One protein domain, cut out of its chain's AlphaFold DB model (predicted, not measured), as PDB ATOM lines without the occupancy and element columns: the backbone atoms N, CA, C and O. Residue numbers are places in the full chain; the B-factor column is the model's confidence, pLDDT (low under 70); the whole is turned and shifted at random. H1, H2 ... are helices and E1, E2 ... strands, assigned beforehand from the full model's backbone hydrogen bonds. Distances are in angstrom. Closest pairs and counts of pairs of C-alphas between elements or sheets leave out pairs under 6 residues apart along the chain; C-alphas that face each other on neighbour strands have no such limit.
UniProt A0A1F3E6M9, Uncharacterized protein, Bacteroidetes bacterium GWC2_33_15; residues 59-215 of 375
ATOM      1  N   PHE A  59     195.261 232.960 263.868       83.69
ATOM      2  CA  PHE A  59     194.789 233.392 262.550       83.69
ATOM      3  C   PHE A  59     195.840 234.246 261.817       83.69
ATOM      4  O   PHE A  59     196.173 233.984 260.661       83.69
ATOM      5  N   LYS A  60     196.460 235.202 262.523       84.38
ATOM      6  CA  LYS A  60     197.536 236.058 261.982       84.38
ATOM      7  C   LYS A  60     198.781 235.280 261.557       84.38
ATOM      8  O   LYS A  60     199.385 235.615 260.541       84.38
ATOM      9  N   ALA A  61     199.163 234.243 262.301       82.75
ATOM     10  CA  ALA A  61     200.330 233.436 261.952       82.75
ATOM     11  C   ALA A  61     200.104 232.593 260.682       82.75
ATOM     12  O   ALA A  61     201.029 232.454 259.880       82.75
ATOM     13  N   MET A  62     198.877 232.102 260.458       81.75
ATOM     14  CA  MET A  62     198.506 231.473 259.181       81.75
ATOM     15  C   MET A  62     198.463 232.500 258.042       81.75
ATOM     16  O   MET A  62     199.007 232.238 256.976       81.75
ATOM     17  N   GLN A  63     197.953 233.716 258.282       79.00
ATOM     18  CA  GLN A  63     197.997 234.801 257.290       79.00
ATOM     19  C   GLN A  63     199.416 235.093 256.785       79.00
ATOM     20  O   GLN A  63     199.625 235.319 255.593       79.00
ATOM     21  N   ALA A  64     200.391 235.115 257.697       82.94
ATOM     22  CA  ALA A  64     201.781 235.353 257.343       82.94
ATOM     23  C   ALA A  64     202.332 234.230 256.453       82.94
ATOM     24  O   ALA A  64     202.965 234.536 255.443       82.94
ATOM     25  N   LEU A  65     202.034 232.962 256.765       82.00
ATOM     26  CA  LEU A  65     202.418 231.818 255.933       82.00
ATOM     27  C   LEU A  65     201.819 231.914 254.521       82.00
ATOM     28  O   LEU A  65     202.570 231.877 253.548       82.00
ATOM     29  N   ASN A  66     200.504 232.131 254.416       78.19
ATOM     30  CA  ASN A  66     199.778 232.214 253.141       78.19
ATOM     31  C   ASN A  66     200.212 233.420 252.275       78.19
ATOM     32  O   ASN A  66     199.903 233.487 251.087       78.19
ATOM     33  N   SER A  67     200.939 234.388 252.848       79.75
ATOM     34  CA  SER A  67     201.512 235.525 252.109       79.75
ATOM     35  C   SER A  67     202.839 235.219 251.394       79.75
ATOM     36  O   SER A  67     203.361 236.084 250.685       79.75
ATOM     37  N   MET A  68     203.396 234.017 251.577       80.44
ATOM     38  CA  MET A  68     204.669 233.575 250.993       80.44
ATOM     39  C   MET A  68     204.438 232.602 249.830       80.44
ATOM     40  O   MET A  68     203.422 231.916 249.767       80.44
ATOM     41  N   ASP A  69     205.395 232.518 248.903       80.44
ATOM     42  CA  ASP A  69     205.342 231.522 247.823       80.44
ATOM     43  C   ASP A  69     205.419 230.094 248.396       80.44
ATOM     44  O   ASP A  69     206.179 229.838 249.329       80.44
ATOM     45  N   ASP A  70     204.697 229.140 247.804       78.19
ATOM     46  CA  ASP A  70     204.733 227.725 248.206       78.19
ATOM     47  C   ASP A  70     206.162 227.132 248.048       78.19
ATOM     48  O   ASP A  70     206.707 227.140 246.933       78.19
ATOM     49  N   PRO A  71     206.787 226.585 249.121       78.62
ATOM     50  CA  PRO A  71     208.134 226.000 249.080       78.62
ATOM     51  C   PRO A  71     208.283 224.850 248.077       78.62
ATOM     52  O   PRO A  71     209.380 224.608 247.561       78.62
ATOM     53  N   PHE A  72     207.194 224.146 247.785       76.69
ATOM     54  CA  PHE A  72     207.171 222.959 246.943       76.69
ATOM     55  C   PHE A  72     206.888 223.290 245.465       76.69
ATOM     56  O   PHE A  72     207.245 222.525 244.568       76.69
ATOM     57  N   ALA A  73     206.326 224.471 245.179       66.62
ATOM     58  CA  ALA A  73     205.956 224.904 243.828       66.62
ATOM     59  C   ALA A  73     207.145 225.236 242.900       66.62
ATOM     60  O   ALA A  73     206.934 225.438 241.700       66.62
ATOM     61  N   VAL A  74     208.368 225.338 243.436       56.19
ATOM     62  CA  VAL A  74     209.543 225.875 242.717       56.19
ATOM     63  C   VAL A  74     210.680 224.859 242.546       56.19
ATOM     64  O   VAL A  74     211.434 224.959 241.577       56.19
ATOM     65  N   TYR A  75     210.841 223.898 243.465       52.91
ATOM     66  CA  TYR A  75     212.131 223.211 243.620       52.91
ATOM     67  C   TYR A  75     212.340 221.933 242.793       52.91
ATOM     68  O   TYR A  75     213.430 221.784 242.238       52.91
ATOM     69  N   GLU A  76     211.358 221.028 242.670       45.94
ATOM     70  CA  GLU A  76     211.601 219.704 242.048       45.94
ATOM     71  C   GLU A  76     210.643 219.297 240.913       45.94
ATOM     72  O   GLU A  76     210.848 218.259 240.280       45.94
ATOM     73  N   SER A  77     209.639 220.106 240.562       41.75
ATOM     74  CA  SER A  77     208.702 219.735 239.496       41.75
ATOM     75  C   SER A  77     208.206 220.930 238.670       41.75
ATOM     76  O   SER A  77     208.090 222.052 239.150       41.75
ATOM     77  N   ASN A  78     207.853 220.680 237.402       40.69
ATOM     78  CA  ASN A  78     207.092 221.640 236.583       40.69
ATOM     79  C   ASN A  78     205.575 221.546 236.871       40.69
ATOM     80  O   ASN A  78     204.755 221.906 236.024       40.69
ATOM     81  N   THR A  79     205.207 220.971 238.018       48.16
ATOM     82  CA  THR A  79     203.868 220.487 238.354       48.16
ATOM     83  C   THR A  79     203.589 220.793 239.822       48.16
ATOM     84  O   THR A  79     203.838 219.944 240.678       48.16
ATOM     85  N   ARG A  80     203.159 222.037 240.103       50.56
ATOM     86  CA  ARG A  80     202.890 222.554 241.460       50.56
ATOM     87  C   ARG A  80     202.214 221.491 242.325       50.56
ATOM     88  O   ARG A  80     201.217 220.924 241.906       50.56
ATOM     89  N   THR A  81     202.745 221.234 243.512       58.69
ATOM     90  CA  THR A  81     202.078 220.389 244.512       58.69
ATOM     91  C   THR A  81     201.087 221.231 245.310       58.69
ATOM     92  O   THR A  81     201.236 222.444 245.360       58.69
ATOM     93  N   SER A  82     200.114 220.613 245.977       59.84
ATOM     94  CA  SER A  82     199.065 221.336 246.710       59.84
ATOM     95  C   SER A  82     199.103 221.115 248.221       59.84
ATOM     96  O   SER A  82     198.059 221.170 248.851       59.84
ATOM     97  N   VAL A  83     200.246 220.794 248.832       70.25
ATOM     98  CA  VAL A  83     200.242 220.396 250.254       70.25
ATOM     99  C   VAL A  83     199.855 221.541 251.174       70.25
ATOM    100  O   VAL A  83     198.967 221.348 251.996       70.25
ATOM    101  N   LEU A  84     200.452 222.727 251.013       71.62
ATOM    102  CA  LEU A  84     200.005 223.904 251.760       71.62
ATOM    103  C   LEU A  84     198.574 224.319 251.355       71.62
ATOM    104  O   LEU A  84     197.731 224.302 252.245       71.62
ATOM    105  N   PRO A  85     198.222 224.489 250.060       71.06
ATOM    106  CA  PRO A  85     196.839 224.771 249.650       71.06
ATOM    107  C   PRO A  85     195.777 223.784 250.163       71.06
ATOM    108  O   PRO A  85     194.681 224.196 250.522       71.06
ATOM    109  N   ASN A  86     196.078 222.484 250.235       70.81
ATOM    110  CA  ASN A  86     195.158 221.486 250.780       70.81
ATOM    111  C   ASN A  86     195.091 221.590 252.306       70.81
ATOM    112  O   ASN A  86     194.005 221.514 252.866       70.81
ATOM    113  N   ILE A  87     196.226 221.757 252.997       71.50
ATOM    114  CA  ILE A  87     196.225 222.013 254.444       71.50
ATOM    115  C   ILE A  87     195.367 223.249 254.744       71.50
ATOM    116  O   ILE A  87     194.545 223.178 255.651       71.50
ATOM    117  N   GLU A  88     195.505 224.311 253.946       71.88
ATOM    118  CA  GLU A  88     194.733 225.556 254.005       71.88
ATOM    119  C   GLU A  88     193.232 225.347 253.736       71.88
ATOM    120  O   GLU A  88     192.432 225.779 254.564       71.88
ATOM    121  N   GLU A  89     192.841 224.604 252.687       70.31
ATOM    122  CA  GLU A  89     191.440 224.198 252.418       70.31
ATOM    123  C   GLU A  89     190.814 223.504 253.643       70.31
ATOM    124  O   GLU A  89     189.638 223.686 253.946       70.31
ATOM    125  N   TYR A  90     191.610 222.726 254.384       72.94
ATOM    126  CA  TYR A  90     191.165 222.019 255.584       72.94
ATOM    127  C   TYR A  90     191.361 222.800 256.898       72.94
ATOM    128  O   TYR A  90     190.930 222.306 257.939       72.94
ATOM    129  N   LEU A  91     191.911 224.024 256.901       68.31
ATOM    130  CA  LEU A  91     191.934 224.866 258.113       68.31
ATOM    131  C   LEU A  91     190.521 225.277 258.552       68.31
ATOM    132  O   LEU A  91     190.302 225.531 259.738       68.31
ATOM    133  N   ILE A  92     189.558 225.278 257.624       64.44
ATOM    134  CA  ILE A  92     188.138 225.443 257.928       64.44
ATOM    135  C   ILE A  92     187.349 224.245 257.397       64.44
ATOM    136  O   ILE A  92     187.099 224.135 256.197       64.44
ATOM    137  N   PRO A  93     186.899 223.343 258.290       55.62
ATOM    138  CA  PRO A  93     186.054 222.227 257.905       55.62
ATOM    139  C   PRO A  93     184.828 222.658 257.081       55.62
ATOM    140  O   PRO A  93     184.081 223.553 257.469       55.62
ATOM    141  N   PHE A  94     184.579 221.928 255.991       50.62
ATOM    142  CA  PHE A  94     183.373 221.975 255.147       50.62
ATOM    143  C   PHE A  94     183.184 223.175 254.198       50.62
ATOM    144  O   PHE A  94     182.259 223.116 253.382       50.62
ATOM    145  N   ILE A  95     184.056 224.189 254.192       51.47
ATOM    146  CA  ILE A  95     184.059 225.206 253.123       51.47
ATOM    147  C   ILE A  95     184.863 224.660 251.936       51.47
ATOM    148  O   ILE A  95     186.067 224.459 252.022       51.47
ATOM    149  N   LYS A  96     184.179 224.340 250.829       53.38
ATOM    150  CA  LYS A  96     184.784 223.676 249.661       53.38
ATOM    151  C   LYS A  96     184.321 224.309 248.357       53.38
ATOM    152  O   LYS A  96     183.389 223.813 247.715       53.38
ATOM    153  N   THR A  97     184.972 225.392 247.947       45.16
ATOM    154  CA  THR A  97     184.498 226.217 246.824       45.16
ATOM    155  C   THR A  97     185.175 225.954 245.484       45.16
ATOM    156  O   THR A  97     184.526 226.164 244.460       45.16
ATOM    157  N   ASN A  98     186.375 225.361 245.430       44.91
ATOM    158  CA  ASN A  98     186.981 224.944 244.157       44.91
ATOM    159  C   ASN A  98     187.615 223.545 244.187       44.91
ATOM    160  O   ASN A  98     188.736 223.350 244.634       44.91
ATOM    161  N   LYS A  99     186.942 222.571 243.551       45.06
ATOM    162  CA  LYS A  99     187.558 221.280 243.166       45.06
ATOM    163  C   LYS A  99     188.605 221.410 242.046       45.06
ATOM    164  O   LYS A  99     189.255 220.424 241.711       45.06
ATOM    165  N   THR A 100     188.737 222.579 241.421       40.53
ATOM    166  CA  THR A 100     189.658 222.792 240.302       40.53
ATOM    167  C   THR A 100     191.073 223.034 240.803       40.53
ATOM    168  O   THR A 100     191.543 224.173 240.850       40.53
ATOM    169  N   LYS A 101     191.770 221.929 241.080       46.81
ATOM    170  CA  LYS A 101     193.221 221.883 240.908       46.81
ATOM    171  C   LYS A 101     193.584 222.432 239.527       46.81
ATOM    172  O   LYS A 101     192.839 222.302 238.551       46.81
ATOM    173  N   SER A 102     194.716 223.110 239.457       44.28
ATOM    174  CA  SER A 102     195.196 223.698 238.214       44.28
ATOM    175  C   SER A 102     195.673 222.598 237.256       44.28
ATOM    176  O   SER A 102     196.016 221.496 237.678       44.28
ATOM    177  N   ALA A 103     195.774 222.892 235.953       39.38
ATOM    178  CA  ALA A 103     196.216 221.931 234.924       39.38
ATOM    179  C   ALA A 103     197.701 221.485 235.034       39.38
ATOM    180  O   ALA A 103     198.306 221.061 234.048       39.38
ATOM    181  N   TYR A 104     198.299 221.629 236.217       44.91
ATOM    182  CA  TYR A 104     199.696 221.375 236.540       44.91
ATOM    183  C   TYR A 104     199.870 220.262 237.586       44.91
ATOM    184  O   TYR A 104     201.000 219.953 237.926       44.91
ATOM    185  N   GLU A 105     198.810 219.623 238.085       53.91
ATOM    186  CA  GLU A 105     198.875 218.682 239.221       53.91
ATOM    187  C   GLU A 105     198.824 217.212 238.778       53.91
ATOM    188  O   GLU A 105     197.873 216.482 239.030       53.91
ATOM    189  N   VAL A 106     199.872 216.793 238.062       56.19
ATOM    190  CA  VAL A 106     199.906 215.526 237.300       56.19
ATOM    191  C   VAL A 106     200.322 214.301 238.138       56.19
ATOM    192  O   VAL A 106     200.124 213.174 237.697       56.19
ATOM    193  N   ASN A 107     200.912 214.484 239.325       66.94
ATOM    194  CA  ASN A 107     201.445 213.389 240.150       66.94
ATOM    195  C   ASN A 107     201.085 213.558 241.637       66.94
ATOM    196  O   ASN A 107     200.914 214.680 242.106       66.94
ATOM    197  N   GLU A 108     201.049 212.430 242.347       73.31
ATOM    198  CA  GLU A 108     200.890 212.294 243.803       73.31
ATOM    199  C   GLU A 108     202.006 213.009 244.581       73.31
ATOM    200  O   GLU A 108     203.181 212.961 244.194       73.31
ATOM    201  N   PHE A 109     201.665 213.630 245.714       80.12
ATOM    202  CA  PHE A 109     202.652 214.162 246.648       80.12
ATOM    203  C   PHE A 109     203.298 213.054 247.493       80.12
ATOM    204  O   PHE A 109     202.760 212.605 248.507       80.12
ATOM    205  N   VAL A 110     204.514 212.654 247.122       84.31
ATOM    206  CA  VAL A 110     205.292 211.660 247.874       84.31
ATOM    207  C   VAL A 110     205.965 212.320 249.085       84.31
ATOM    208  O   VAL A 110     207.092 212.804 248.990       84.31
ATOM    209  N   PHE A 111     205.300 212.327 250.247       88.31
ATOM    210  CA  PHE A 111     205.758 213.030 251.464       88.31
ATOM    211  C   PHE A 111     207.236 212.793 251.820       88.31
ATOM    212  O   PHE A 111     207.953 213.738 252.144       88.31
ATOM    213  N   SER A 112     207.728 211.556 251.685       87.50
ATOM    214  CA  SER A 112     209.121 211.184 251.981       87.50
ATOM    215  C   SER A 112     210.185 211.773 251.043       87.50
ATOM    216  O   SER A 112     211.370 211.666 251.346       87.50
ATOM    217  N   GLU A 113     209.802 212.334 249.894       85.75
ATOM    218  CA  GLU A 113     210.732 213.027 248.986       85.75
ATOM    219  C   GLU A 113     210.948 214.490 249.409       85.75
ATOM    220  O   GLU A 113     212.008 215.056 249.155       85.75
ATOM    221  N   TRP A 114     209.993 215.068 250.146       86.19
ATOM    222  CA  TRP A 114     209.996 216.470 250.577       86.19
ATOM    223  C   TRP A 114     210.392 216.671 252.050       86.19
ATOM    224  O   TRP A 114     210.416 217.799 252.538       86.19
ATOM    225  N   THR A 115     210.714 215.604 252.792       90.56
ATOM    226  CA  THR A 115     211.098 215.700 254.211       90.56
ATOM    227  C   THR A 115     212.407 216.468 254.406       90.56
ATOM    228  O   THR A 115     213.487 216.034 254.000       90.56
ATOM    229  N   GLY A 116     212.337 217.599 255.106       91.38
ATOM    230  CA  GLY A 116     213.482 218.473 255.317       91.38
ATOM    231  C   GLY A 116     213.142 219.788 256.003       91.38
ATOM    232  O   GLY A 116     211.993 220.040 256.364       91.38
ATOM    233  N   THR A 117     214.164 220.620 256.200       93.62
ATOM    234  CA  THR A 117     214.031 221.962 256.788       93.62
ATOM    235  C   THR A 117     214.153 223.039 255.714       93.62
ATOM    236  O   THR A 117     215.221 223.204 255.119       93.62
ATOM    237  N   TYR A 118     213.091 223.815 255.528       93.38
ATOM    238  CA  TYR A 118     212.989 224.931 254.594       93.38
ATOM    239  C   TYR A 118     212.948 226.235 255.393       93.38
ATOM    240  O   TYR A 118     212.106 226.411 256.269       93.38
ATOM    241  N   THR A 119     213.868 227.155 255.115       94.12
ATOM    242  CA  THR A 119     213.939 228.457 255.799       94.12
ATOM    243  C   THR A 119     213.629 229.568 254.806       94.12
ATOM    244  O   THR A 119     214.292 229.643 253.772       94.12
ATOM    245  N   TRP A 120     212.649 230.425 255.100       93.00
ATOM    246  CA  TRP A 120     212.317 231.565 254.239       93.00
ATOM    247  C   TRP A 120     213.477 232.567 254.167       93.00
ATOM    248  O   TRP A 120     214.053 232.938 255.192       93.00
ATOM    249  N   ASP A 121     213.804 233.022 252.963       91.69
ATOM    250  CA  ASP A 121     214.781 234.071 252.695       91.69
ATOM    251  C   ASP A 121     214.065 235.292 252.124       91.69
ATOM    252  O   ASP A 121     213.758 235.367 250.935       91.69
ATOM    253  N   ASN A 122     213.811 236.271 252.989       89.62
ATOM    254  CA  ASN A 122     213.122 237.496 252.609       89.62
ATOM    255  C   ASN A 122     213.962 238.440 251.722       89.62
ATOM    256  O   ASN A 122     213.398 239.325 251.080       89.62
ATOM    257  N   GLU A 123     215.293 238.293 251.662       88.69
ATOM    258  CA  GLU A 123     216.108 239.091 250.730       88.69
ATOM    259  C   GLU A 123     215.980 238.571 249.293       88.69
ATOM    260  O   GLU A 123     216.040 239.355 248.341       88.69
ATOM    261  N   GLN A 124     215.798 237.256 249.139       87.12
ATOM    262  CA  GLN A 124     215.694 236.583 247.843       87.12
ATOM    263  C   GLN A 124     214.251 236.251 247.422       87.12
ATOM    264  O   GLN A 124     214.022 236.011 246.237       87.12
ATOM    265  N   GLY A 125     213.292 236.264 248.355       87.56
ATOM    266  CA  GLY A 125     211.894 235.892 248.119       87.56
ATOM    267  C   GLY A 125     211.722 234.405 247.807       87.56
ATOM    268  O   GLY A 125     211.003 234.062 246.875       87.56
ATOM    269  N   LEU A 126     212.450 233.529 248.507       88.62
ATOM    270  CA  LEU A 126     212.446 232.084 248.248       88.62
ATOM    271  C   LEU A 126     212.727 231.263 249.509       88.62
ATOM    272  O   LEU A 126     213.226 231.773 250.510       88.62
ATOM    273  N   TRP A 127     212.458 229.962 249.438       89.75
ATOM    274  CA  TRP A 127     212.788 229.014 250.500       89.75
ATOM    275  C   TRP A 127     214.166 228.389 250.289       89.75
ATOM    276  O   TRP A 127     214.454 227.840 249.231       89.75
ATOM    277  N   ASN A 128     215.000 228.409 251.327       90.88
ATOM    278  CA  ASN A 128     216.290 227.725 251.359       90.88
ATOM    279  C   ASN A 128     216.146 226.348 252.049       90.88
ATOM    280  O   ASN A 128     216.008 226.310 253.279       90.88
ATOM    281  N   PRO A 129     216.197 225.216 251.317       89.38
ATOM    282  CA  PRO A 129     216.285 223.888 251.923       89.38
ATOM    283  C   PRO A 129     217.673 223.684 252.553       89.38
ATOM    284  O   PRO A 129     218.695 224.022 251.950       89.38
ATOM    285  N   SER A 130     217.721 223.156 253.779       81.25
ATOM    286  CA  SER A 130     218.934 223.194 254.621       81.25
ATOM    287  C   SER A 130     219.316 221.881 255.313       81.25
ATOM    288  O   SER A 130     220.498 221.681 255.575       81.25
ATOM    289  N   ASP A 131     218.373 220.960 255.526       75.25
ATOM    290  CA  ASP A 131     218.620 219.609 256.050       75.25
ATOM    291  C   ASP A 131     217.622 218.622 255.431       75.25
ATOM    292  O   ASP A 131     216.444 218.952 255.304       75.25
ATOM    293  N   ILE A 132     218.070 217.401 255.106       67.19
ATOM    294  CA  ILE A 132     217.176 216.275 254.788       67.19
ATOM    295  C   ILE A 132     216.815 215.600 256.111       67.19
ATOM    296  O   ILE A 132     217.647 214.922 256.722       67.19
ATOM    297  N   GLN A 133     215.576 215.792 256.551       65.19
ATOM    298  CA  GLN A 133     214.999 215.026 257.654       65.19
ATOM    299  C   GLN A 133     214.417 213.723 257.100       65.19
ATOM    300  O   GLN A 133     214.232 213.587 255.896       65.19
ATOM    301  N   THR A 134     214.166 212.732 257.956       71.75
ATOM    302  CA  THR A 134     213.702 211.404 257.505       71.75
ATOM    303  C   THR A 134     212.221 211.138 257.759       71.75
ATOM    304  O   THR A 134     211.740 210.080 257.365       71.75
ATOM    305  N   ASP A 135     211.527 212.018 258.486       90.94
ATOM    306  CA  ASP A 135     210.187 211.742 259.025       90.94
ATOM    307  C   ASP A 135     209.222 212.942 259.059       90.94
ATOM    308  O   ASP A 135     208.094 212.774 259.510       90.94
ATOM    309  N   ARG A 136     209.638 214.142 258.630       94.38
ATOM    310  CA  ARG A 136     208.823 215.367 258.710       94.38
ATOM    311  C   ARG A 136     209.294 216.458 257.752       94.38
ATOM    312  O   ARG A 136     210.446 216.445 257.313       94.38
ATOM    313  N   ILE A 137     208.432 217.442 257.522       93.81
ATOM    314  CA  ILE A 137     208.764 218.715 256.871       93.81
ATOM    315  C   ILE A 137     208.739 219.819 257.934       93.81
ATOM    316  O   ILE A 137     207.818 219.864 258.745       93.81
ATOM    317  N   ILE A 138     209.737 220.705 257.944       95.19
ATOM    318  CA  ILE A 138     209.771 221.896 258.804       95.19
ATOM    319  C   ILE A 138     209.917 223.144 257.936       95.19
ATOM    320  O   ILE A 138     210.889 223.260 257.189       95.19
ATOM    321  N   LEU A 139     208.994 224.094 258.083       94.12
ATOM    322  CA  LEU A 139     209.067 225.429 257.490       94.12
ATOM    323  C   LEU A 139     209.377 226.457 258.590       94.12
ATOM    324  O   LEU A 139     208.655 226.536 259.584       94.12
ATOM    325  N   ILE A 140     210.438 227.249 258.418       95.00
ATOM    326  CA  ILE A 140     210.864 228.296 259.363       95.00
ATOM    327  C   ILE A 140     210.737 229.664 258.686       95.00
ATOM    328  O   ILE A 140     211.466 229.953 257.732       95.00
ATOM    329  N   PHE A 141     209.832 230.511 259.179       93.50
ATOM    330  CA  PHE A 141     209.386 231.727 258.485       93.50
ATOM    331  C   PHE A 141     209.054 232.888 259.444       93.50
ATOM    332  O   PHE A 141     208.935 232.664 260.651       93.50
ATOM    333  N   PRO A 142     208.948 234.138 258.953       92.12
ATOM    334  CA  PRO A 142     208.449 235.261 259.749       92.12
ATOM    335  C   PRO A 142     206.944 235.184 260.030       92.12
ATOM    336  O   PRO A 142     206.144 235.114 259.101       92.12
ATOM    337  N   SER A 143     206.548 235.265 261.300       88.69
ATOM    338  CA  SER A 143     205.130 235.289 261.711       88.69
ATOM    339  C   SER A 143     204.404 236.625 261.489       88.69
ATOM    340  O   SER A 143     203.181 236.679 261.588       88.69
ATOM    341  N   ASP A 144     205.138 237.707 261.216       84.62
ATOM    342  CA  ASP A 144     204.601 239.058 261.045       84.62
ATOM    343  C   ASP A 144     205.030 239.632 259.690       84.62
ATOM    344  O   ASP A 144     206.214 239.880 259.441       84.62
ATOM    345  N   THR A 145     204.048 239.916 258.835       80.94
ATOM    346  CA  THR A 145     204.240 240.522 257.508       80.94
ATOM    347  C   THR A 145     204.835 241.936 257.569       80.94
ATOM    348  O   THR A 145     205.413 242.412 256.590       80.94
ATOM    349  N   ASN A 146     204.779 242.602 258.728       83.12
ATOM    350  CA  ASN A 146     205.445 243.882 258.985       83.12
ATOM    351  C   ASN A 146     206.911 243.717 259.437       83.12
ATOM    352  O   ASN A 146     207.664 244.695 259.437       83.12
ATOM    353  N   ASN A 147     207.332 242.499 259.802       84.50
ATOM    354  CA  ASN A 147     208.660 242.173 260.327       84.50
ATOM    355  C   ASN A 147     209.271 240.927 259.649       84.50
ATOM    356  O   ASN A 147     209.878 240.066 260.288       84.50
ATOM    357  N   MET A 148     209.201 240.881 258.318       84.75
ATOM    358  CA  MET A 148     209.728 239.797 257.472       84.75
ATOM    359  C   MET A 148     211.247 239.515 257.589       84.75
ATOM    360  O   MET A 148     211.775 238.653 256.892       84.75
ATOM    361  N   GLY A 149     211.986 240.250 258.427       84.69
ATOM    362  CA  GLY A 149     213.424 240.063 258.652       84.69
ATOM    363  C   GLY A 149     213.785 239.081 259.773       84.69
ATOM    364  O   GLY A 149     214.973 238.917 260.059       84.69
ATOM    365  N   VAL A 150     212.801 238.476 260.446       89.94
ATOM    366  CA  VAL A 150     213.018 237.553 261.572       89.94
ATOM    367  C   VAL A 150     212.172 236.302 261.379       89.94
ATOM    368  O   VAL A 150     210.955 236.371 261.478       89.94
ATOM    369  N   ASN A 151     212.810 235.152 261.163       93.06
ATOM    370  CA  ASN A 151     212.104 233.876 261.106       93.06
ATOM    371  C   ASN A 151     211.922 233.347 262.537       93.06
ATOM    372  O   ASN A 151     212.847 232.770 263.114       93.06
ATOM    373  N   ASP A 152     210.756 233.608 263.124       94.56
ATOM    374  CA  ASP A 152     210.390 233.248 264.499       94.56
ATOM    375  C   ASP A 152     209.289 232.179 264.595       94.56
ATOM    376  O   ASP A 152     209.111 231.585 265.664       94.56
ATOM    377  N   ALA A 153     208.609 231.897 263.482       94.88
ATOM    378  CA  ALA A 153     207.622 230.840 263.345       94.88
ATOM    379  C   ALA A 153     208.264 229.519 262.899       94.88
ATOM    380  O   ALA A 153     209.266 229.485 262.180       94.88
ATOM    381  N   THR A 154     207.672 228.403 263.313       96.38
ATOM    382  CA  THR A 154     208.050 227.055 262.871       96.38
ATOM    383  C   THR A 154     206.794 226.213 262.676       96.38
ATOM    384  O   THR A 154     206.156 225.841 263.660       96.38
ATOM    385  N   LEU A 155     206.454 225.921 261.416       95.56
ATOM    386  CA  LEU A 155     205.441 224.932 261.039       95.56
ATOM    387  C   LEU A 155     206.131 223.579 260.854       95.56
ATOM    388  O   LEU A 155     207.054 223.467 260.048       95.56
ATOM    389  N   THR A 156     205.681 222.554 261.571       96.06
ATOM    390  CA  THR A 156     206.108 221.165 261.372       96.06
ATOM    391  C   THR A 156     204.951 220.359 260.802       96.06
ATOM    392  O   THR A 156     203.915 220.248 261.447       96.06
ATOM    393  N   ILE A 157     205.133 219.760 259.626       95.75
ATOM    394  CA  ILE A 157     204.212 218.773 259.053       95.75
ATOM    395  C   ILE A 157     204.788 217.389 259.366       95.75
ATOM    396  O   ILE A 157     205.881 217.048 258.905       95.75
ATOM    397  N   TYR A 158     204.076 216.609 260.176       96.25
ATOM    398  CA  TYR A 158     204.466 215.265 260.618       96.25
ATOM    399  C   TYR A 158     203.923 214.161 259.716       96.25
ATOM    400  O   TYR A 158     204.559 213.120 259.583       96.25
ATOM    401  N   ASN A 159     202.743 214.371 259.129       94.62
ATOM    402  CA  ASN A 159     202.169 213.457 258.152       94.62
ATOM    403  C   ASN A 159     201.333 214.215 257.121       94.62
ATOM    404  O   ASN A 159     200.610 215.150 257.473       94.62
ATOM    405  N   TYR A 160     201.398 213.755 255.878       91.94
ATOM    406  CA  TYR A 160     200.466 214.107 254.818       91.94
ATOM    407  C   TYR A 160     200.318 212.893 253.896       91.94
ATOM    408  O   TYR A 160     201.311 212.383 253.377       91.94
ATOM    409  N   GLU A 161     199.084 212.447 253.695       91.44
ATOM    410  CA  GLU A 161     198.722 211.368 252.773       91.44
ATOM    411  C   GLU A 161     197.539 211.827 251.920       91.44
ATOM    412  O   GLU A 161     196.649 212.515 252.423       91.44
ATOM    413  N   GLU A 162     197.498 211.430 250.649       87.56
ATOM    414  CA  GLU A 162     196.399 211.738 249.734       87.56
ATOM    415  C   GLU A 162     196.057 210.554 248.822       87.56
ATOM    416  O   GLU A 162     196.882 209.684 248.553       87.56
ATOM    417  N   GLN A 163     194.818 210.527 248.330       86.25
ATOM    418  CA  GLN A 163     194.322 209.516 247.400       86.25
ATOM    419  C   GLN A 163     193.922 210.159 246.069       86.25
ATOM    420  O   GLN A 163     193.210 211.163 246.053       86.25
ATOM    421  N   LEU A 164     194.338 209.541 244.958       84.25
ATOM    422  CA  LEU A 164     193.917 209.896 243.600       84.25
ATOM    423  C   LEU A 164     192.478 209.437 243.309       84.25
ATOM    424  O   LEU A 164     192.116 208.277 243.529       84.25
ATOM    425  N   PHE A 165     191.705 210.328 242.699       83.19
ATOM    426  CA  PHE A 165     190.403 210.088 242.091       83.19
ATOM    427  C   PHE A 165     190.429 210.508 240.625       83.19
ATOM    428  O   PHE A 165     191.126 211.445 240.238       83.19
ATOM    429  N   VAL A 166     189.635 209.818 239.814       80.75
ATOM    430  CA  VAL A 166     189.475 210.097 238.385       80.75
ATOM    431  C   VAL A 166     187.981 210.168 238.107       80.75
ATOM    432  O   VAL A 166     187.261 209.214 238.422       80.75
ATOM    433  N   ASP A 167     187.507 211.276 237.542       75.88
ATOM    434  CA  ASP A 167     186.142 211.381 237.020       75.88
ATOM    435  C   ASP A 167     186.119 211.562 235.490       75.88
ATOM    436  O   ASP A 167     187.128 211.367 234.811       75.88
ATOM    437  N   ASP A 168     184.942 211.824 234.914       73.06
ATOM    438  CA  ASP A 168     184.770 211.949 233.458       73.06
ATOM    439  C   ASP A 168     185.496 213.174 232.853       73.06
ATOM    440  O   ASP A 168     185.559 213.297 231.624       73.06
ATOM    441  N   TYR A 169     186.001 214.088 233.692       67.62
ATOM    442  CA  TYR A 169     186.592 215.365 233.291       67.62
ATOM    443  C   TYR A 169     188.042 215.526 233.754       67.62
ATOM    444  O   TYR A 169     188.867 215.915 232.927       67.62
ATOM    445  N   ASP A 170     188.352 215.200 235.014       69.81
ATOM    446  CA  ASP A 170     189.655 215.493 235.628       69.81
ATOM    447  C   ASP A 170     190.171 214.381 236.569       69.81
ATOM    448  O   ASP A 170     189.424 213.553 237.101       69.81
ATOM    449  N   GLU A 171     191.487 214.402 236.798       75.00
ATOM    450  CA  GLU A 171     192.174 213.675 237.871       75.00
ATOM    451  C   GLU A 171     192.376 214.625 239.063       75.00
ATOM    452  O   GLU A 171     192.817 215.762 238.885       75.00
ATOM    453  N   TYR A 172     192.044 214.194 240.283       74.25
ATOM    454  CA  TYR A 172     192.180 215.022 241.485       74.25
ATOM    455  C   TYR A 172     192.557 214.205 242.719       74.25
ATOM    456  O   TYR A 172     192.155 213.056 242.867       74.25
ATOM    457  N   TYR A 173     193.296 214.821 243.638       78.38
ATOM    458  CA  TYR A 173     193.719 214.202 244.894       78.38
ATOM    459  C   TYR A 173     192.875 214.731 246.059       78.38
ATOM    460  O   TYR A 173     192.480 215.899 246.042       78.38
ATOM    461  N   GLN A 174     192.583 213.902 247.064       81.44
ATOM    462  CA  GLN A 174     192.026 214.342 248.354       81.44
ATOM    463  C   GLN A 174     192.894 213.808 249.504       81.44
ATOM    464  O   GLN A 174     193.231 212.621 249.474       81.44
ATOM    465  N   PRO A 175     193.227 214.625 250.522       87.81
ATOM    466  CA  PRO A 175     193.942 214.156 251.704       87.81
ATOM    467  C   PRO A 175     193.203 213.022 252.426       87.81
ATOM    468  O   PRO A 175     191.988 213.076 252.609       87.81
ATOM    469  N   THR A 176     193.933 211.998 252.852       91.69
ATOM    470  CA  THR A 176     193.460 210.928 253.749       91.69
ATOM    471  C   THR A 176     193.992 211.104 255.165       91.69
ATOM    472  O   THR A 176     193.344 210.670 256.115       91.69
ATOM    473  N   ALA A 177     195.136 211.776 255.325       94.44
ATOM    474  CA  ALA A 177     195.680 212.145 256.624       94.44
ATOM    475  C   ALA A 177     196.437 213.477 256.554       94.44
ATOM    476  O   ALA A 177     197.198 213.712 255.616       94.44
ATOM    477  N   ILE A 178     196.279 214.317 257.579       93.94
ATOM    478  CA  ILE A 178     197.119 215.499 257.823       93.94
ATOM    479  C   ILE A 178     197.482 215.515 259.308       93.94
ATOM    480  O   ILE A 178     196.626 215.291 260.164       93.94
ATOM    481  N   SER A 179     198.741 215.805 259.629       96.75
ATOM    482  CA  SER A 179     199.155 216.173 260.983       96.75
ATOM    483  C   SER A 179     200.235 217.245 260.916       96.75
ATOM    484  O   SER A 179     201.325 216.985 260.400       96.75
ATOM    485  N   ALA A 180     199.946 218.439 261.435       96.12
ATOM    486  CA  ALA A 180     200.903 219.539 261.496       96.12
ATOM    487  C   ALA A 180     200.673 220.456 262.709       96.12
ATOM    488  O   ALA A 180     199.546 220.585 263.182       96.12
ATOM    489  N   ASP A 181     201.728 221.116 263.192       96.88
ATOM    490  CA  ASP A 181     201.651 222.159 264.223       96.88
ATOM    491  C   ASP A 181     202.515 223.388 263.901       96.88
ATOM    492  O   ASP A 181     203.517 223.304 263.196       96.88
ATOM    493  N   LEU A 182     202.105 224.549 264.412       95.44
ATOM    494  CA  LEU A 182     202.784 225.831 264.244       95.44
ATOM    495  C   LEU A 182     203.100 226.434 265.611       95.44
ATOM    496  O   LEU A 182     202.203 226.648 266.431       95.44
ATOM    497  N   TYR A 183     204.370 226.769 265.827       97.06
ATOM    498  CA  TYR A 183     204.854 227.415 267.045       97.06
ATOM    499  C   TYR A 183     205.567 228.738 266.765       97.06
ATOM    500  O   TYR A 183     206.313 228.851 265.794       97.06
ATOM    501  N   ILE A 184     205.438 229.686 267.700       94.56
ATOM    502  CA  ILE A 184     206.414 230.769 267.899       94.56
ATOM    503  C   ILE A 184     207.100 230.536 269.245       94.56
ATOM    504  O   ILE A 184     206.484 230.618 270.314       94.56
ATOM    505  N   GLY A 185     208.394 230.213 269.203       92.25
ATOM    506  CA  GLY A 185     209.186 229.870 270.386       92.25
ATOM    507  C   GLY A 185     208.666 228.624 271.117       92.25
ATOM    508  O   GLY A 185     209.091 227.511 270.829       92.25
ATOM    509  N   SER A 186     207.777 228.813 272.096       93.38
ATOM    510  CA  SER A 186     207.117 227.727 272.846       93.38
ATOM    511  C   SER A 186     205.589 227.840 272.892       93.38
ATOM    512  O   SER A 186     204.947 227.053 273.584       93.38
ATOM    513  N   LEU A 187     205.007 228.832 272.215       96.19
ATOM    514  CA  LEU A 187     203.562 229.018 272.114       96.19
ATOM    515  C   LEU A 187     203.066 228.323 270.844       96.19
ATOM    516  O   LEU A 187     203.504 228.682 269.753       96.19
ATOM    517  N   LYS A 188     202.167 227.342 270.989       96.25
ATOM    518  CA  LYS A 188     201.434 226.765 269.857       96.25
ATOM    519  C   LYS A 188     200.427 227.805 269.370       96.25
ATOM    520  O   LYS A 188     199.638 228.299 270.171       96.25
ATOM    521  N   LEU A 189     200.466 228.122 268.082       94.44
ATOM    522  CA  LEU A 189     199.534 229.041 267.430       94.44
ATOM    523  C   LEU A 189     198.552 228.325 266.514       94.44
ATOM    524  O   LEU A 189     197.384 228.702 266.509       94.44
ATOM    525  N   ALA A 190     198.991 227.273 265.823       94.00
ATOM    526  CA  ALA A 190     198.097 226.401 265.074       94.00
ATOM    527  C   ALA A 190     198.427 224.918 265.284       94.00
ATOM    528  O   ALA A 190     199.549 224.558 265.647       94.00
ATOM    529  N   GLU A 191     197.441 224.060 265.060       95.62
ATOM    530  CA  GLU A 191     197.600 222.613 264.901       95.62
ATOM    531  C   GLU A 191     196.446 222.093 264.049       95.62
ATOM    532  O   GLU A 191     195.307 222.498 264.253       95.62
ATOM    533  N   ILE A 192     196.732 221.198 263.110       94.62
ATOM    534  CA  ILE A 192     195.727 220.515 262.295       94.62
ATOM    535  C   ILE A 192     195.944 219.010 262.385       94.62
ATOM    536  O   ILE A 192     197.057 218.502 262.219       94.62
ATOM    537  N   THR A 193     194.850 218.294 262.617       96.75
ATOM    538  CA  THR A 193     194.760 216.845 262.475       96.75
ATOM    539  C   THR A 193     193.558 216.516 261.603       96.75
ATOM    540  O   THR A 193     192.454 216.958 261.912       96.75
ATOM    541  N   LEU A 194     193.774 215.735 260.547       94.75
ATOM    542  CA  LEU A 194     192.734 215.211 259.661       94.75
ATOM    543  C   LEU A 194     192.929 213.704 259.506       94.75
ATOM    544  O   LEU A 194     194.056 213.242 259.309       94.75
ATOM    545  N   SER A 195     191.827 212.965 259.529       96.25
ATOM    546  CA  SER A 195     191.725 211.583 259.062       96.25
ATOM    547  C   SER A 195     190.483 211.471 258.183       96.25
ATOM    548  O   SER A 195     189.403 211.878 258.602       96.25
ATOM    549  N   ALA A 196     190.616 210.931 256.974       93.69
ATOM    550  CA  ALA A 196     189.503 210.808 256.037       93.69
ATOM    551  C   ALA A 196     189.524 209.482 255.273       93.69
ATOM    552  O   ALA A 196     190.576 208.987 254.861       93.69
ATOM    553  N   THR A 197     188.333 208.941 255.026       94.38
ATOM    554  CA  THR A 197     188.102 207.850 254.077       94.38
ATOM    555  C   THR A 197     187.087 208.281 253.028       94.38
ATOM    556  O   THR A 197     186.140 209.023 253.299       94.38
ATOM    557  N   TRP A 198     187.304 207.827 251.798       88.81
ATOM    558  CA  TRP A 198     186.605 208.323 250.620       88.81
ATOM    559  C   TRP A 198     186.000 207.165 249.829       88.81
ATOM    560  O   TRP A 198     186.675 206.174 249.534       88.81
ATOM    561  N   ALA A 199     184.752 207.339 249.401       87.75
ATOM    562  CA  ALA A 199     184.101 206.467 248.435       87.75
ATOM    563  C   ALA A 199     184.867 206.469 247.103       87.75
ATOM    564  O   ALA A 199     185.595 207.405 246.770       87.75
ATOM    565  N   THR A 200     184.622 205.464 246.262       84.75
ATOM    566  CA  THR A 200     185.270 205.337 244.943       84.75
ATOM    567  C   THR A 200     185.010 206.502 243.979       84.75
ATOM    568  O   THR A 200     185.719 206.614 242.984       84.75
ATOM    569  N   ASP A 201     184.026 207.370 244.251       79.19
ATOM    570  CA  ASP A 201     183.741 208.582 243.470       79.19
ATOM    571  C   ASP A 201     184.289 209.887 244.091       79.19
ATOM    572  O   ASP A 201     183.958 210.978 243.616       79.19
ATOM    573  N   GLY A 202     185.111 209.781 245.143       79.56
ATOM    574  CA  GLY A 202     185.712 210.911 245.859       79.56
ATOM    575  C   GLY A 202     184.729 211.707 246.723       79.56
ATOM    576  O   GLY A 202     184.971 212.881 247.017       79.56
ATOM    577  N   SER A 203     183.598 211.103 247.098       81.44
ATOM    578  CA  SER A 203     182.747 211.585 248.194       81.44
ATOM    579  C   SER A 203     183.297 211.100 249.545       81.44
ATOM    580  O   SER A 203     183.788 209.973 249.599       81.44
ATOM    581  N   PRO A 204     183.208 211.880 250.637       84.50
ATOM    582  CA  PRO A 204     183.629 211.410 251.957       84.50
ATOM    583  C   PRO A 204     182.706 210.291 252.462       84.50
ATOM    584  O   PRO A 204     181.481 210.390 252.337       84.50
ATOM    585  N   GLU A 205     183.296 209.237 253.024       89.94
ATOM    586  CA  GLU A 205     182.595 208.193 253.791       89.94
ATOM    587  C   GLU A 205     182.796 208.389 255.295       89.94
ATOM    588  O   GLU A 205     181.846 208.243 256.059       89.94
ATOM    589  N   ASP A 206     184.000 208.782 255.703       94.00
ATOM    590  CA  ASP A 206     184.344 209.148 257.075       94.00
ATOM    591  C   ASP A 206     185.315 210.333 257.023       94.00
ATOM    592  O   ASP A 206     186.202 210.366 256.166       94.00
ATOM    593  N   LEU A 207     185.138 211.319 257.894       92.50
ATOM    594  CA  LEU A 207     186.041 212.454 258.064       92.50
ATOM    595  C   LEU A 207     186.041 212.826 259.543       92.50
ATOM    596  O   LEU A 207     184.980 213.099 260.098       92.50
ATOM    597  N   ASP A 208     187.220 212.898 260.144       95.38
ATOM    598  CA  ASP A 208     187.467 213.507 261.449       95.38
ATOM    599  C   ASP A 208     188.527 214.591 261.244       95.38
ATOM    600  O   ASP A 208     189.585 214.344 260.650       95.38
ATOM    601  N   ILE A 209     188.214 215.813 261.662       93.50
ATOM    602  CA  ILE A 209     189.114 216.950 261.551       93.50
ATOM    603  C   ILE A 209     189.059 217.817 262.804       93.50
ATOM    604  O   ILE A 209     187.990 218.176 263.296       93.50
ATOM    605  N   SER A 210     190.233 218.220 263.283       95.62
ATOM    606  CA  SER A 210     190.389 219.216 264.336       95.62
ATOM    607  C   SER A 210     191.470 220.214 263.943       95.62
ATOM    608  O   SER A 210     192.588 219.822 263.609       95.62
ATOM    609  N   VAL A 211     191.134 221.502 264.010       93.81
ATOM    610  CA  VAL A 211     192.027 222.623 263.707       93.81
ATOM    611  C   VAL A 211     192.038 223.569 264.901       93.81
ATOM    612  O   VAL A 211     191.042 224.209 265.222       93.81
ATOM    613  N   TYR A 212     193.169 223.661 265.580       94.75
ATOM    614  CA  TYR A 212     193.430 224.679 266.586       94.75
ATOM    615  C   TYR A 212     194.037 225.909 265.907       94.75
ATOM    616  O   TYR A 212     195.006 225.773 265.165       94.75
ATOM    617  N   LEU A 213     193.498 227.095 266.193       92.38
ATOM    618  CA  LEU A 213     194.023 228.410 265.811       92.38
ATOM    619  C   LEU A 213     193.923 229.319 267.042       92.38
ATOM    620  O   LEU A 213     192.891 229.941 267.272       92.38
ATOM    621  N   ASN A 214     194.969 229.351 267.871       93.88
ATOM    622  CA  ASN A 214     194.976 229.951 269.212       93.88
ATOM    623  C   ASN A 214     194.246 231.316 269.286       93.88
ATOM    624  O   ASN A 214     194.726 232.258 268.646       93.88
ATOM    625  N   PRO A 215     193.174 231.476 270.100       95.25
ATOM    626  CA  PRO A 215     192.627 230.545 271.109       95.25
ATOM    627  C   PRO A 215     191.481 229.621 270.640       95.25
ATOM    628  O   PRO A 215     190.877 228.933 271.469       95.25
TER     629      PRO A 215
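This is residues 59 to 215 of the 375 residues of an uncharacterized protein of Bacteroidetes bacterium GWC2_33_15 (UniProt A0A1F3E6M9). The model is a twisted wall of seven strands, with the short helices H1 and H3 covering one face and no named helix over the opposite face. The long strands E4 and E5 both bend, by 60 degrees at residue 158 and by 65 degrees at residue 177, and their hairpin reaches to one end of the longest axis; the small helix H2 only grazes the sheet, and residues 90 to 115 form a long stretch with no named element. The printed part has 157 residues, with three named helices followed by seven named strands, in a mixed sheet of order E2 E1 E3 E4 E5 E6 E7; the class is mixed, helices and strands. The whole is compact, with a radius of gyration of the C-alphas of 15.7 A and spans of 47 by 37 by 30 A.

Begin at H1, residues 59 to 66, which is on the sheet at a height of 8.6 A. It runs across the strands, at 66 degrees on the local plane to E4, residues 153 to 166. It lies only just over E4 and E5, residues 171 to 184, with 3 of its C-alphas falling on each. Its closest C-alphas to E6, residues 187 to 198, are those of Ala 61 and Leu 189, 7.1 A apart. H2, residues 72 to 75, only grazes the sheet. H3, residues 83 to 89, is on the same face as H1 at a height of 8.5 A, and the two are near each other, with 5 pairs of C-alphas within 10 A. H3 lies only just over E4 and E5, with 3 C-alphas on each, and runs across the strands at 81 degrees on the local plane to E4; its closest C-alphas to E5 are those of Ile 87 and Ile 178, 7.4 A apart. In H1 and H3 every O i to N i+4 pair is within hydrogen-bond range, while H2 is too short for such a pair. Now look at E1, residues 116 to 121: it forms a hairpin with E2, residues 126 to 132, where N 128 and O 119 are 2.8 A apart. E1 is parallel to E3, residues 137 to 141, with N 118 and O 138 2.8 A apart. From E3 on the strands form a meander, each the antiparallel neighbour of the one before, ending in E7, residues 204 to 213. Look for N 139 and O 155 at 2.8 A between E3 and E4, N 156 and O 181 at 2.8 A between E4 and E5, N 182 and O 190 at 2.8 A between E5 and E6, and N 197 and O 206 at 2.8 A between E6 and E7. E2 and E7 are the edge strands, and they are apart.

Find C-alpha 59 at (194.789, 233.392, 262.550), where H1 begins; it spans 10.7 A to C-alpha 66. H2 and H3 follow, then E1, E2 and E3. E4 runs 37.2 A from C-alpha 153 at (207.622, 230.840, 263.345) to C-alpha 166, and E5 runs 37.4 A. E6 spans 34.3 A, and E7 spans 24.3 A to C-alpha 213 at (194.023, 228.410, 265.811).

The two C-alphas farthest apart are those of Asp 168 and Ser 186, at 48.0 A. The printed part has no cut; the links from H3 to E1, 26 residues, and from E3 to E4, 11 residues, are long. The mean pLDDT of the printed part is 80.8, and it is under 70 in residues 73 to 82, 91 to 107, 132 to 133 and 169 to 170.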